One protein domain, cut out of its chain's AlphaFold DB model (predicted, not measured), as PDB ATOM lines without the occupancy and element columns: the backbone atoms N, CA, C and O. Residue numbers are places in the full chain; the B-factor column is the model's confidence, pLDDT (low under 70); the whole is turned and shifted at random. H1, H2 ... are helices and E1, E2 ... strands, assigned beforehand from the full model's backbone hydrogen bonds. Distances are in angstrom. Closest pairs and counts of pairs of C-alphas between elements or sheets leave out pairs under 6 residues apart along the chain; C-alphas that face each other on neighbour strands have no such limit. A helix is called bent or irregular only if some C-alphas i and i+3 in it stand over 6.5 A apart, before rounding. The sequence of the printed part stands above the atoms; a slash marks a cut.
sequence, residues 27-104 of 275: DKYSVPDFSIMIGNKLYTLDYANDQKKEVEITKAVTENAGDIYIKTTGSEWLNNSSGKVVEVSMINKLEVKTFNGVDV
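This is residues 27 to 104 of the 275 residues of an uncharacterized protein of Clostridium estertheticum subsp. estertheticum (UniProt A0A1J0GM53). A small twisted sheet of four short antiparallel strands runs through the middle, with the helices H1 and H2 at the end of the domain by E2 and E1, and the short H3 at the other end, by E3 and E4. From H3 the last stretch, residues 93 to 104, folds back to the E2 edge of the sheet, where residues 98 to 99 pair in parallel with residues 41 to 42 of E2. The 78 printed residues hold three named helices and four named strands, along the chain E1 E2 H1 H2 E3 E4 H3, with the sheet in the order E2 E1 E3 E4. The class is mixed, helices and strands, with under half of the residues in named elements. The whole is compact, with a radius of gyration of the C-alphas of 11.6 A and spans of 31 by 25 by 21 A.

E1, residues 36 to 38, begins at C-alpha 36 at (162.458, 144.947, 111.632). E2 is residues 41 to 43 and H1 residues 45 to 48. H2, residues 51 to 63, is 19.1 A long and begins at C-alpha 51 at (177.757, 143.635, 115.946); it is irregular, with C-alphas 52 and 55 7.6 A apart. E3, residues 68 to 71, is 10.2 A long. E4 is residues 77 to 79. H3, residues 88 to 92, ends at C-alpha 92 at (153.715, 146.213, 101.562).

E1 and E2 form an antiparallel hairpin, with N 36 and O 43 2.8 A apart, within hydrogen-bond range. E1 is also antiparallel to E3, with N 37 and O 69 at 2.8 A. E3 and E4 form the other hairpin, with N 78 and O 70 at 2.8 A. E2, H1 H2 and E3 make a split strand-helix-strand unit, two strands running the same way with helices between them in the chain and E1 between them in the sheet; its crossover is right-handed. H2 only grazes the sheet, with residues 57 to 63; the C-alphas of Ile 38 and Ala 60, the closest of E1 and H2, are 6.4 A apart. H1 only grazes it too, with residues 45 to 48, and H3 with residues 88 to 91. H1 and H2 only just touch, only at the corner, with 3 pairs of C-alphas within 8 A; the closest are Ala 48 and Ile 57, 6.5 A. H2 and H3 are apart. Every O i to N i+4 pair is within hydrogen-bond range in H3, 7 of 9 are in H2, and H1 is too short for one.

The C-alphas farthest apart are those of Lys 52 and Ser 89, at 31.8 A. The printed part has no cut and no long link. Its mean pLDDT is 81.8, with residues 27 to 29, 65 to 66 and 74 to 75 under 70.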
ATOM      1  N   ASP A  27     153.363 139.914 102.979       64.06
ATOM      2  CA  ASP A  27     152.382 138.843 103.195       64.06
ATOM      3  C   ASP A  27     152.710 137.548 102.430       64.06
ATOM      4  O   ASP A  27     152.192 136.483 102.765       64.06
ATOM      5  N   LYS A  28     153.608 137.613 101.439       56.38
ATOM      6  CA  LYS A  28     154.090 136.440 100.694       56.38
ATOM      7  C   LYS A  28     155.257 135.727 101.380       56.38
ATOM      8  O   LYS A  28     155.591 134.616 100.977       56.38
ATOM      9  N   TYR A  29     155.878 136.322 102.404       61.69
ATOM     10  CA  TYR A  29     156.978 135.710 103.158       61.69
ATOM     11  C   TYR A  29     156.559 135.291 104.564       61.69
ATOM     12  O   TYR A  29     155.841 135.994 105.272       61.69
ATOM     13  N   SER A  30     157.120 134.173 105.027       70.12
ATOM     14  CA  SER A  30     157.125 133.849 106.453       70.12
ATOM     15  C   SER A  30     158.176 134.702 107.165       70.12
ATOM     16  O   SER A  30     159.337 134.312 107.269       70.12
ATOM     17  N   VAL A  31     157.773 135.877 107.644       77.44
ATOM     18  CA  VAL A  31     158.643 136.787 108.403       77.44
ATOM     19  C   VAL A  31     158.666 136.381 109.886       77.44
ATOM     20  O   VAL A  31     157.589 136.299 110.476       77.44
ATOM     21  N   PRO A  32     159.824 136.130 110.522       78.88
ATOM     22  CA  PRO A  32     159.892 135.815 111.955       78.88
ATOM     23  C   PRO A  32     159.411 136.965 112.848       78.88
ATOM     24  O   PRO A  32     159.571 138.133 112.491       78.88
ATOM     25  N   ASP A  33     158.869 136.649 114.023       82.50
ATOM     26  CA  ASP A  33     158.499 137.656 115.027       82.50
ATOM     27  C   ASP A  33     159.715 138.513 115.420       82.50
ATOM     28  O   ASP A  33     160.858 138.051 115.383       82.50
ATOM     29  N   PHE A  34     159.470 139.780 115.765       85.12
ATOM     30  CA  PHE A  34     160.497 140.785 116.086       85.12
ATOM     31  C   PHE A  34     161.426 141.174 114.930       85.12
ATOM     32  O   PHE A  34     162.400 141.897 115.140       85.12
ATOM     33  N   SER A  35     161.116 140.754 113.699       87.81
ATOM     34  CA  SER A  35     161.781 141.287 112.507       87.81
ATOM     35  C   SER A  35     161.498 142.780 112.338       87.81
ATOM     36  O   SER A  35     160.425 143.275 112.687       87.81
ATOM     37  N   ILE A  36     162.464 143.495 111.772       90.75
ATOM     38  CA  ILE A  36     162.458 144.947 111.632       90.75
ATOM     39  C   ILE A  36     162.492 145.288 110.144       90.75
ATOM     40  O   ILE A  36     163.395 144.869 109.421       90.75
ATOM     41  N   MET A  37     161.510 146.059 109.691       88.94
ATOM     42  CA  MET A  37     161.490 146.669 108.367       88.94
ATOM     43  C   MET A  37     162.035 148.092 108.479       88.94
ATOM     44  O   MET A  37     161.525 148.873 109.280       88.94
ATOM     45  N   ILE A  38     163.055 148.423 107.689       90.38
ATOM     46  CA  ILE A  38     163.669 149.753 107.624       90.38
ATOM     47  C   ILE A  38     163.666 150.196 106.160       90.38
ATOM     48  O   ILE A  38     164.447 149.692 105.346       90.38
ATOM     49  N   GLY A  39     162.767 151.115 105.805       87.44
ATOM     50  CA  GLY A  39     162.536 151.485 104.407       87.44
ATOM     51  C   GLY A  39     162.070 150.278 103.589       87.44
ATOM     52  O   GLY A  39     161.002 149.743 103.855       87.44
ATOM     53  N   ASN A  40     162.890 149.832 102.629       86.00
ATOM     54  CA  ASN A  40     162.657 148.655 101.774       86.00
ATOM     55  C   ASN A  40     163.501 147.419 102.158       86.00
ATOM     56  O   ASN A  40     163.596 146.463 101.383       86.00
ATOM     57  N   LYS A  41     164.139 147.437 103.331       87.81
ATOM     58  CA  LYS A  41     165.033 146.374 103.801       87.81
ATOM     59  C   LYS A  41     164.428 145.699 105.027       87.81
ATOM     60  O   LYS A  41     164.075 146.376 105.990       87.81
ATOM     61  N   LEU A  42     164.326 144.376 104.993       89.12
ATOM     62  CA  LEU A  42     163.809 143.565 106.090       89.12
ATOM     63  C   LEU A  42     164.962 142.858 106.810       89.12
ATOM     64  O   LEU A  42     165.855 142.296 106.175       89.12
ATOM     65  N   TYR A  43     164.923 142.840 108.137       88.06
ATOM     66  CA  TYR A  43     165.942 142.214 108.975       88.06
ATOM     67  C   TYR A  43     165.298 141.336 110.039       88.06
ATOM     68  O   TYR A  43     164.330 141.749 110.675       88.06
ATOM     69  N   THR A  44     165.839 140.146 110.283       86.38
ATOM     70  CA  THR A  44     165.506 139.401 111.503       86.38
ATOM     71  C   THR A  44     166.150 140.071 112.717       86.38
ATOM     72  O   THR A  44     167.169 140.754 112.586       86.38
ATOM     73  N   LEU A  45     165.586 139.850 113.910       84.56
ATOM     74  CA  LEU A  45     166.135 140.397 115.155       84.56
ATOM     75  C   LEU A  45     167.606 139.998 115.357       84.56
ATOM     76  O   LEU A  45     168.444 140.851 115.635       84.56
ATOM     77  N   ASP A  46     167.928 138.720 115.145       79.00
ATOM     78  CA  ASP A  46     169.296 138.208 115.283       79.00
ATOM     79  C   ASP A  46     170.270 138.876 114.304       79.00
ATOM     80  O   ASP A  46     171.402 139.178 114.671       79.00
ATOM     81  N   TYR A  47     169.832 139.143 113.068       81.19
ATOM     82  CA  TYR A  47     170.669 139.801 112.064       81.19
ATOM     83  C   TYR A  47     170.918 141.267 112.414       81.19
ATOM     84  O   TYR A  47     172.045 141.747 112.313       81.19
ATOM     85  N   ALA A  48     169.869 141.976 112.841       81.25
ATOM     86  CA  ALA A  48     169.961 143.377 113.235       81.25
ATOM     87  C   ALA A  48     170.822 143.581 114.495       81.25
ATOM     88  O   ALA A  48     171.447 144.629 114.640       81.25
ATOM     89  N   ASN A  49     170.881 142.575 115.375       81.81
ATOM     90  CA  ASN A  49     171.662 142.603 116.615       81.81
ATOM     91  C   ASN A  49     173.101 142.075 116.470       81.81
ATOM     92  O   ASN A  49     173.854 142.100 117.446       81.81
ATOM     93  N   ASP A  50     173.518 141.598 115.292       77.62
ATOM     94  CA  ASP A  50     174.908 141.190 115.072       77.62
ATOM     95  C   ASP A  50     175.815 142.430 114.992       77.62
ATOM     96  O   ASP A  50     175.699 143.257 114.084       77.62
ATOM     97  N   GLN A  51     176.783 142.539 115.909       80.00
ATOM     98  CA  GLN A  51     177.757 143.635 115.946       80.00
ATOM     99  C   GLN A  51     178.532 143.784 114.622       80.00
ATOM    100  O   GLN A  51     178.916 144.887 114.238       80.00
ATOM    101  N   LYS A  52     178.723 142.698 113.860       87.44
ATOM    102  CA  LYS A  52     179.374 142.751 112.537       87.44
ATOM    103  C   LYS A  52     178.532 143.481 111.485       87.44
ATOM    104  O   LYS A  52     179.066 143.853 110.441       87.44
ATOM    105  N   LYS A  53     177.234 143.660 111.735       86.75
ATOM    106  CA  LYS A  53     176.260 144.307 110.846       86.75
ATOM    107  C   LYS A  53     175.943 145.743 111.247       86.75
ATOM    108  O   LYS A  53     175.221 146.418 110.517       86.75
ATOM    109  N   GLU A  54     176.541 146.254 112.324       82.88
ATOM    110  CA  GLU A  54     176.307 147.604 112.856       82.88
ATOM    111  C   GLU A  54     176.396 148.697 111.778       82.88
ATOM    112  O   GLU A  54     175.521 149.558 111.697       82.88
ATOM    113  N   VAL A  55     177.401 148.636 110.898       85.81
ATOM    114  CA  VAL A  55     177.580 149.615 109.809       85.81
ATOM    115  C   VAL A  55     176.428 149.563 108.801       85.81
ATOM    116  O   VAL A  55     175.945 150.603 108.356       85.81
ATOM    117  N   GLU A  56     175.969 148.363 108.445       88.38
ATOM    118  CA  GLU A  56     174.869 148.160 107.498       88.38
ATOM    119  C   GLU A  56     173.541 148.650 108.082       88.38
ATOM    120  O   GLU A  56     172.820 149.402 107.426       88.38
ATOM    121  N   ILE A  57     173.249 148.273 109.330       88.44
ATOM    122  CA  ILE A  57     172.016 148.654 110.027       88.44
ATOM    123  C   ILE A  57     171.992 150.162 110.296       88.44
ATOM    124  O   ILE A  57     171.003 150.822 109.989       88.44
ATOM    125  N   THR A  58     173.100 150.745 110.765       86.69
ATOM    126  CA  THR A  58     173.218 152.200 110.976       86.69
ATOM    127  C   THR A  58     173.006 152.966 109.673       86.69
ATOM    128  O   THR A  58     172.311 153.985 109.646       86.69
ATOM    129  N   LYS A  59     173.542 152.457 108.559       87.19
ATOM    130  CA  LYS A  59     173.299 153.030 107.235       87.19
ATOM    131  C   LYS A  59     171.825 152.915 106.835       87.19
ATOM    132  O   LYS A  59     171.244 153.903 106.400       87.19
ATOM    133  N   ALA A  60     171.191 151.759 107.030       87.06
ATOM    134  CA  ALA A  60     169.771 151.577 106.729       87.06
ATOM    135  C   ALA A  60     168.878 152.542 107.530       87.06
ATOM    136  O   ALA A  60     167.983 153.154 106.949       87.06
ATOM    137  N   VAL A  61     169.156 152.726 108.826       86.44
ATOM    138  CA  VAL A  61     168.426 153.653 109.708       86.44
ATOM    139  C   VAL A  61     168.617 155.109 109.281       86.44
ATOM    140  O   VAL A  61     167.646 155.858 109.205       86.44
ATOM    141  N   THR A  62     169.849 155.522 108.977       84.06
ATOM    142  CA  THR A  62     170.146 156.917 108.600       84.06
ATOM    143  C   THR A  62     169.609 157.285 107.213       84.06
ATOM    144  O   THR A  62     169.163 158.414 107.022       84.06
ATOM    145  N   GLU A  63     169.581 156.341 106.266       83.50
ATOM    146  CA  GLU A  63     169.010 156.537 104.924       83.50
ATOM    147  C   GLU A  63     167.469 156.568 104.909       83.50
ATOM    148  O   GLU A  63     166.888 157.123 103.981       83.50
ATOM    149  N   ASN A  64     166.799 155.993 105.918       76.75
ATOM    150  CA  ASN A  64     165.342 155.788 105.931       76.75
ATOM    151  C   ASN A  64     164.699 156.300 107.231       76.75
ATOM    152  O   ASN A  64     163.874 155.613 107.834       76.75
ATOM    153  N   ALA A  65     165.076 157.507 107.663       58.06
ATOM    154  CA  ALA A  65     164.794 158.080 108.986       58.06
ATOM    155  C   ALA A  65     163.301 158.290 109.378       58.06
ATOM    156  O   ALA A  65     163.023 159.023 110.325       58.06
ATOM    157  N   GLY A  66     162.332 157.655 108.708       61.78
ATOM    158  CA  GLY A  66     160.896 157.743 109.014       61.78
ATOM    159  C   GLY A  66     160.093 156.436 108.932       61.78
ATOM    160  O   GLY A  66     158.958 156.417 109.402       61.78
ATOM    161  N   ASP A  67     160.661 155.341 108.420       71.38
ATOM    162  CA  ASP A  67     159.917 154.116 108.084       71.38
ATOM    163  C   ASP A  67     160.522 152.883 108.761       71.38
ATOM    164  O   ASP A  67     161.063 151.991 108.106       71.38
ATOM    165  N   ILE A  68     160.456 152.854 110.096       89.19
ATOM    166  CA  ILE A  68     160.857 151.686 110.886       89.19
ATOM    167  C   ILE A  68     159.611 151.011 111.447       89.19
ATOM    168  O   ILE A  68     158.878 151.603 112.246       89.19
ATOM    169  N   TYR A  69     159.406 149.760 111.050       90.69
ATOM    170  CA  TYR A  69     158.301 148.929 111.506       90.69
ATOM    171  C   TYR A  69     158.836 147.665 112.163       90.69
ATOM    172  O   TYR A  69     159.779 147.055 111.669       90.69
ATOM    173  N   ILE A  70     158.233 147.269 113.278       90.75
ATOM    174  CA  ILE A  70     158.663 146.117 114.068       90.75
ATOM    175  C   ILE A  70     157.526 145.107 114.074       90.75
ATOM    176  O   ILE A  70     156.418 145.431 114.504       90.75
ATOM    177  N   LYS A  71     157.797 143.890 113.610       86.75
ATOM    178  CA  LYS A  71     156.852 142.784 113.717       86.75
ATOM    179  C   LYS A  71     156.733 142.372 115.182       86.75
ATOM    180  O   LYS A  71     157.744 142.087 115.815       86.75
ATOM    181  N   THR A  72     155.532 142.322 115.735       84.06
ATOM    182  CA  THR A  72     155.319 141.763 117.081       84.06
ATOM    183  C   THR A  72     155.022 140.267 116.982       84.06
ATOM    184  O   THR A  72     155.188 139.653 115.930       84.06
ATOM    185  N   THR A  73     154.612 139.641 118.080       74.19
ATOM    186  CA  THR A  73     154.155 138.251 118.054       74.19
ATOM    187  C   THR A  73     152.893 138.110 117.199       74.19
ATOM    188  O   THR A  73     151.900 138.790 117.462       74.19
ATOM    189  N   GLY A  74     152.894 137.211 116.211       69.44
ATOM    190  CA  GLY A  74     151.728 136.964 115.352       69.44
ATOM    191  C   GLY A  74     151.743 137.749 114.033       69.44
ATOM    192  O   GLY A  74     152.697 137.660 113.262       69.44
ATOM    193  N   SER A  75     150.650 138.450 113.706       69.31
ATOM    194  CA  SER A  75     150.475 139.151 112.413       69.31
ATOM    195  C   SER A  75     150.555 140.680 112.509       69.31
ATOM    196  O   SER A  75     150.409 141.364 111.498       69.31
ATOM    197  N   GLU A  76     150.764 141.221 113.708       85.25
ATOM    198  CA  GLU A  76     150.762 142.660 113.971       85.25
ATOM    199  C   GLU A  76     152.138 143.304 113.729       85.25
ATOM    200  O   GLU A  76     153.192 142.688 113.904       85.25
ATOM    201  N   TRP A  77     152.116 144.578 113.334       91.19
ATOM    202  CA  TRP A  77     153.303 145.404 113.131       91.19
ATOM    203  C   TRP A  77     153.148 146.738 113.847       91.19
ATOM    204  O   TRP A  77     152.082 147.346 113.791       91.19
ATOM    205  N   LEU A  78     154.212 147.220 114.482       90.62
ATOM    206  CA  LEU A  78     154.255 148.519 115.149       90.62
ATOM    207  C   LEU A  78     155.085 149.505 114.335       90.62
ATOM    208  O   LEU A  78     156.194 149.180 113.922       90.62
ATOM    209  N   ASN A  79     154.597 150.731 114.163       89.12
ATOM    210  CA  ASN A  79     155.440 151.833 113.706       89.12
ATOM    211  C   ASN A  79     156.295 152.328 114.885       89.12
ATOM    212  O   ASN A  79     155.756 152.760 115.904       89.12
ATOM    213  N   ASN A  80     157.619 152.295 114.740       84.25
ATOM    214  CA  ASN A  80     158.558 152.602 115.823       84.25
ATOM    215  C   ASN A  80     158.437 154.043 116.347       84.25
ATOM    216  O   ASN A  80     158.631 154.289 117.532       84.25
ATOM    217  N   SER A  81     158.099 155.006 115.480       85.00
ATOM    218  CA  SER A  81     157.993 156.415 115.877       85.00
ATOM    219  C   SER A  81     156.736 156.693 116.703       85.00
ATOM    220  O   SER A  81     156.783 157.450 117.670       85.00
ATOM    221  N   SER A  82     155.608 156.080 116.335       86.12
ATOM    222  CA  SER A  82     154.320 156.313 116.999       86.12
ATOM    223  C   SER A  82     153.975 155.288 118.082       86.12
ATOM    224  O   SER A  82     153.074 155.540 118.882       86.12
ATOM    225  N   GLY A  83     154.629 154.123 118.083       85.88
ATOM    226  CA  GLY A  83     154.297 152.981 118.938       85.88
ATOM    227  C   GLY A  83     152.940 152.337 118.629       85.88
ATOM    228  O   GLY A  83     152.461 151.522 119.412       85.88
ATOM    229  N   LYS A  84     152.285 152.714 117.522       88.19
ATOM    230  CA  LYS A  84     150.950 152.224 117.152       88.19
ATOM    231  C   LYS A  84     151.024 151.033 116.208       88.19
ATOM    232  O   LYS A  84     151.924 150.957 115.370       88.19
ATOM    233  N   VAL A  85     150.022 150.160 116.312       89.88
ATOM    234  CA  VAL A  85     149.794 149.071 115.354       89.88
ATOM    235  C   VAL A  85     149.453 149.653 113.982       89.88
ATOM    236  O   VAL A  85     148.663 150.594 113.881       89.88
ATOM    237  N   VAL A  86     150.051 149.088 112.938       88.56
ATOM    238  CA  VAL A  86     149.799 149.415 111.534       88.56
ATOM    239  C   VAL A  86     149.398 148.166 110.756       88.56
ATOM    240  O   VAL A  86     149.797 147.049 111.084       88.56
ATOM    241  N   GLU A  87     148.611 148.353 109.699       84.00
ATOM    242  CA  GLU A  87     148.255 147.260 108.796       84.00
ATOM    243  C   GLU A  87     149.442 146.858 107.913       84.00
ATOM    244  O   GLU A  87     150.154 147.714 107.379       84.00
ATOM    245  N   VAL A  88     149.594 145.554 107.661       81.31
ATOM    246  CA  VAL A  88     150.623 145.016 106.751       81.31
ATOM    247  C   VAL A  88     150.519 145.600 105.334       81.31
ATOM    248  O   VAL A  88     151.527 145.760 104.653       81.31
ATOM    249  N   SER A  89     149.320 146.018 104.914       80.00
ATOM    250  CA  SER A  89     149.066 146.682 103.628       80.00
ATOM    251  C   SER A  89     149.844 147.997 103.470       80.00
ATOM    252  O   SER A  89     150.244 148.349 102.361       80.00
ATOM    253  N   MET A  90     150.089 148.724 104.568       79.75
ATOM    254  CA  MET A  90     150.893 149.949 104.559       79.75
ATOM    255  C   MET A  90     152.376 149.640 104.380       79.75
ATOM    256  O   MET A  90     153.070 150.369 103.680       79.75
ATOM    257  N   ILE A  91     152.836 148.533 104.960       83.12
ATOM    258  CA  ILE A  91     154.229 148.088 104.891       83.12
ATOM    259  C   ILE A  91     154.528 147.491 103.513       83.12
ATOM    260  O   ILE A  91     155.579 147.760 102.948       83.12
ATOM    261  N   ASN A  92     153.581 146.762 102.915       77.31
ATOM    262  CA  ASN A  92     153.715 146.213 101.562       77.31
ATOM    263  C   ASN A  92     153.997 147.292 100.505       77.31
ATOM    264  O   ASN A  92     154.733 147.029  99.559       77.31
ATOM    265  N   LYS A  93     153.482 148.518 100.686       76.50
ATOM    266  CA  LYS A  93     153.777 149.660  99.799       76.50
ATOM    267  C   LYS A  93     155.245 150.092  99.829       76.50
ATOM    268  O   LYS A  93     155.684 150.766  98.905       76.50
ATOM    269  N   LEU A  94     155.977 149.746 100.889       77.81
ATOM    270  CA  LEU A  94     157.408 150.029 101.014       77.81
ATOM    271  C   LEU A  94     158.267 149.050 100.228       77.81
ATOM    272  O   LEU A  94     159.442 149.346 100.018       77.81
ATOM    273  N   GLU A  95     157.671 147.951  99.746       77.19
ATOM    274  CA  GLU A  95     158.248 147.134  98.689       77.19
ATOM    275  C   GLU A  95     159.591 146.480  99.101       77.19
ATOM    276  O   GLU A  95     160.662 147.050  98.902       77.19
ATOM    277  N   VAL A  96     159.573 145.260  99.663       80.19
ATOM    278  CA  VAL A  96     160.807 144.620 100.171       80.19
ATOM    279  C   VAL A  96     161.781 144.341  99.025       80.19
ATOM    280  O   VAL A  96     161.452 143.608  98.091       80.19
ATOM    281  N   LYS A  97     162.994 144.898  99.123       81.69
ATOM    282  CA  LYS A  97     164.097 144.693  98.171       81.69
ATOM    283  C   LYS A  97     165.202 143.808  98.713       81.69
ATOM    284  O   LYS A  97     165.801 143.076  97.938       81.69
ATOM    285  N   THR A  98     165.478 143.866 100.015       84.00
ATOM    286  CA  THR A  98     166.491 143.013 100.646       84.00
ATOM    287  C   THR A  98     165.961 142.368 101.923       84.00
ATOM    288  O   THR A  98     165.161 142.966 102.643       84.00
ATOM    289  N   PHE A  99     166.412 141.145 102.208       84.25
ATOM    290  CA  PHE A  99     166.158 140.435 103.458       84.25
ATOM    291  C   PHE A  99     167.489 139.959 104.041       84.25
ATOM    292  O   PHE A  99     168.226 139.224 103.386       84.25
ATOM    293  N   ASN A 100     167.833 140.413 105.250       82.88
ATOM    294  CA  ASN A 100     169.131 140.144 105.885       82.88
ATOM    295  C   ASN A 100     170.332 140.508 104.982       82.88
ATOM    296  O   ASN A 100     171.339 139.797 104.914       82.88
ATOM    297  N   GLY A 101     170.219 141.627 104.261       77.94
ATOM    298  CA  GLY A 101     171.260 142.132 103.358       77.94
ATOM    299  C   GLY A 101     171.408 141.356 102.041       77.94
ATOM    300  O   GLY A 101     172.290 141.679 101.251       77.94
ATOM    301  N   VAL A 102     170.556 140.358 101.790       79.06
ATOM    302  CA  VAL A 102     170.493 139.621 100.521       79.06
ATOM    303  C   VAL A 102     169.380 140.213  99.667       79.06
ATOM    304  O   VAL A 102     168.284 140.444 100.182       79.06
ATOM    305  N   ASP A 103     169.646 140.461  98.384       79.00
ATOM    306  CA  ASP A 103     168.609 140.877  97.442       79.00
ATOM    307  C   ASP A 103     167.486 139.839  97.425       79.00
ATOM    308  O   ASP A 103     167.702 138.636  97.262       79.00
ATOM    309  N   VAL A 104     166.265 140.322  97.625       70.38
ATOM    310  CA  VAL A 104     165.061 139.520  97.490       70.38
ATOM    311  C   VAL A 104     164.780 139.406  95.997       70.38
ATOM    312  O   VAL A 104     163.991 140.155  95.425       70.38
TER     313      VAL A 104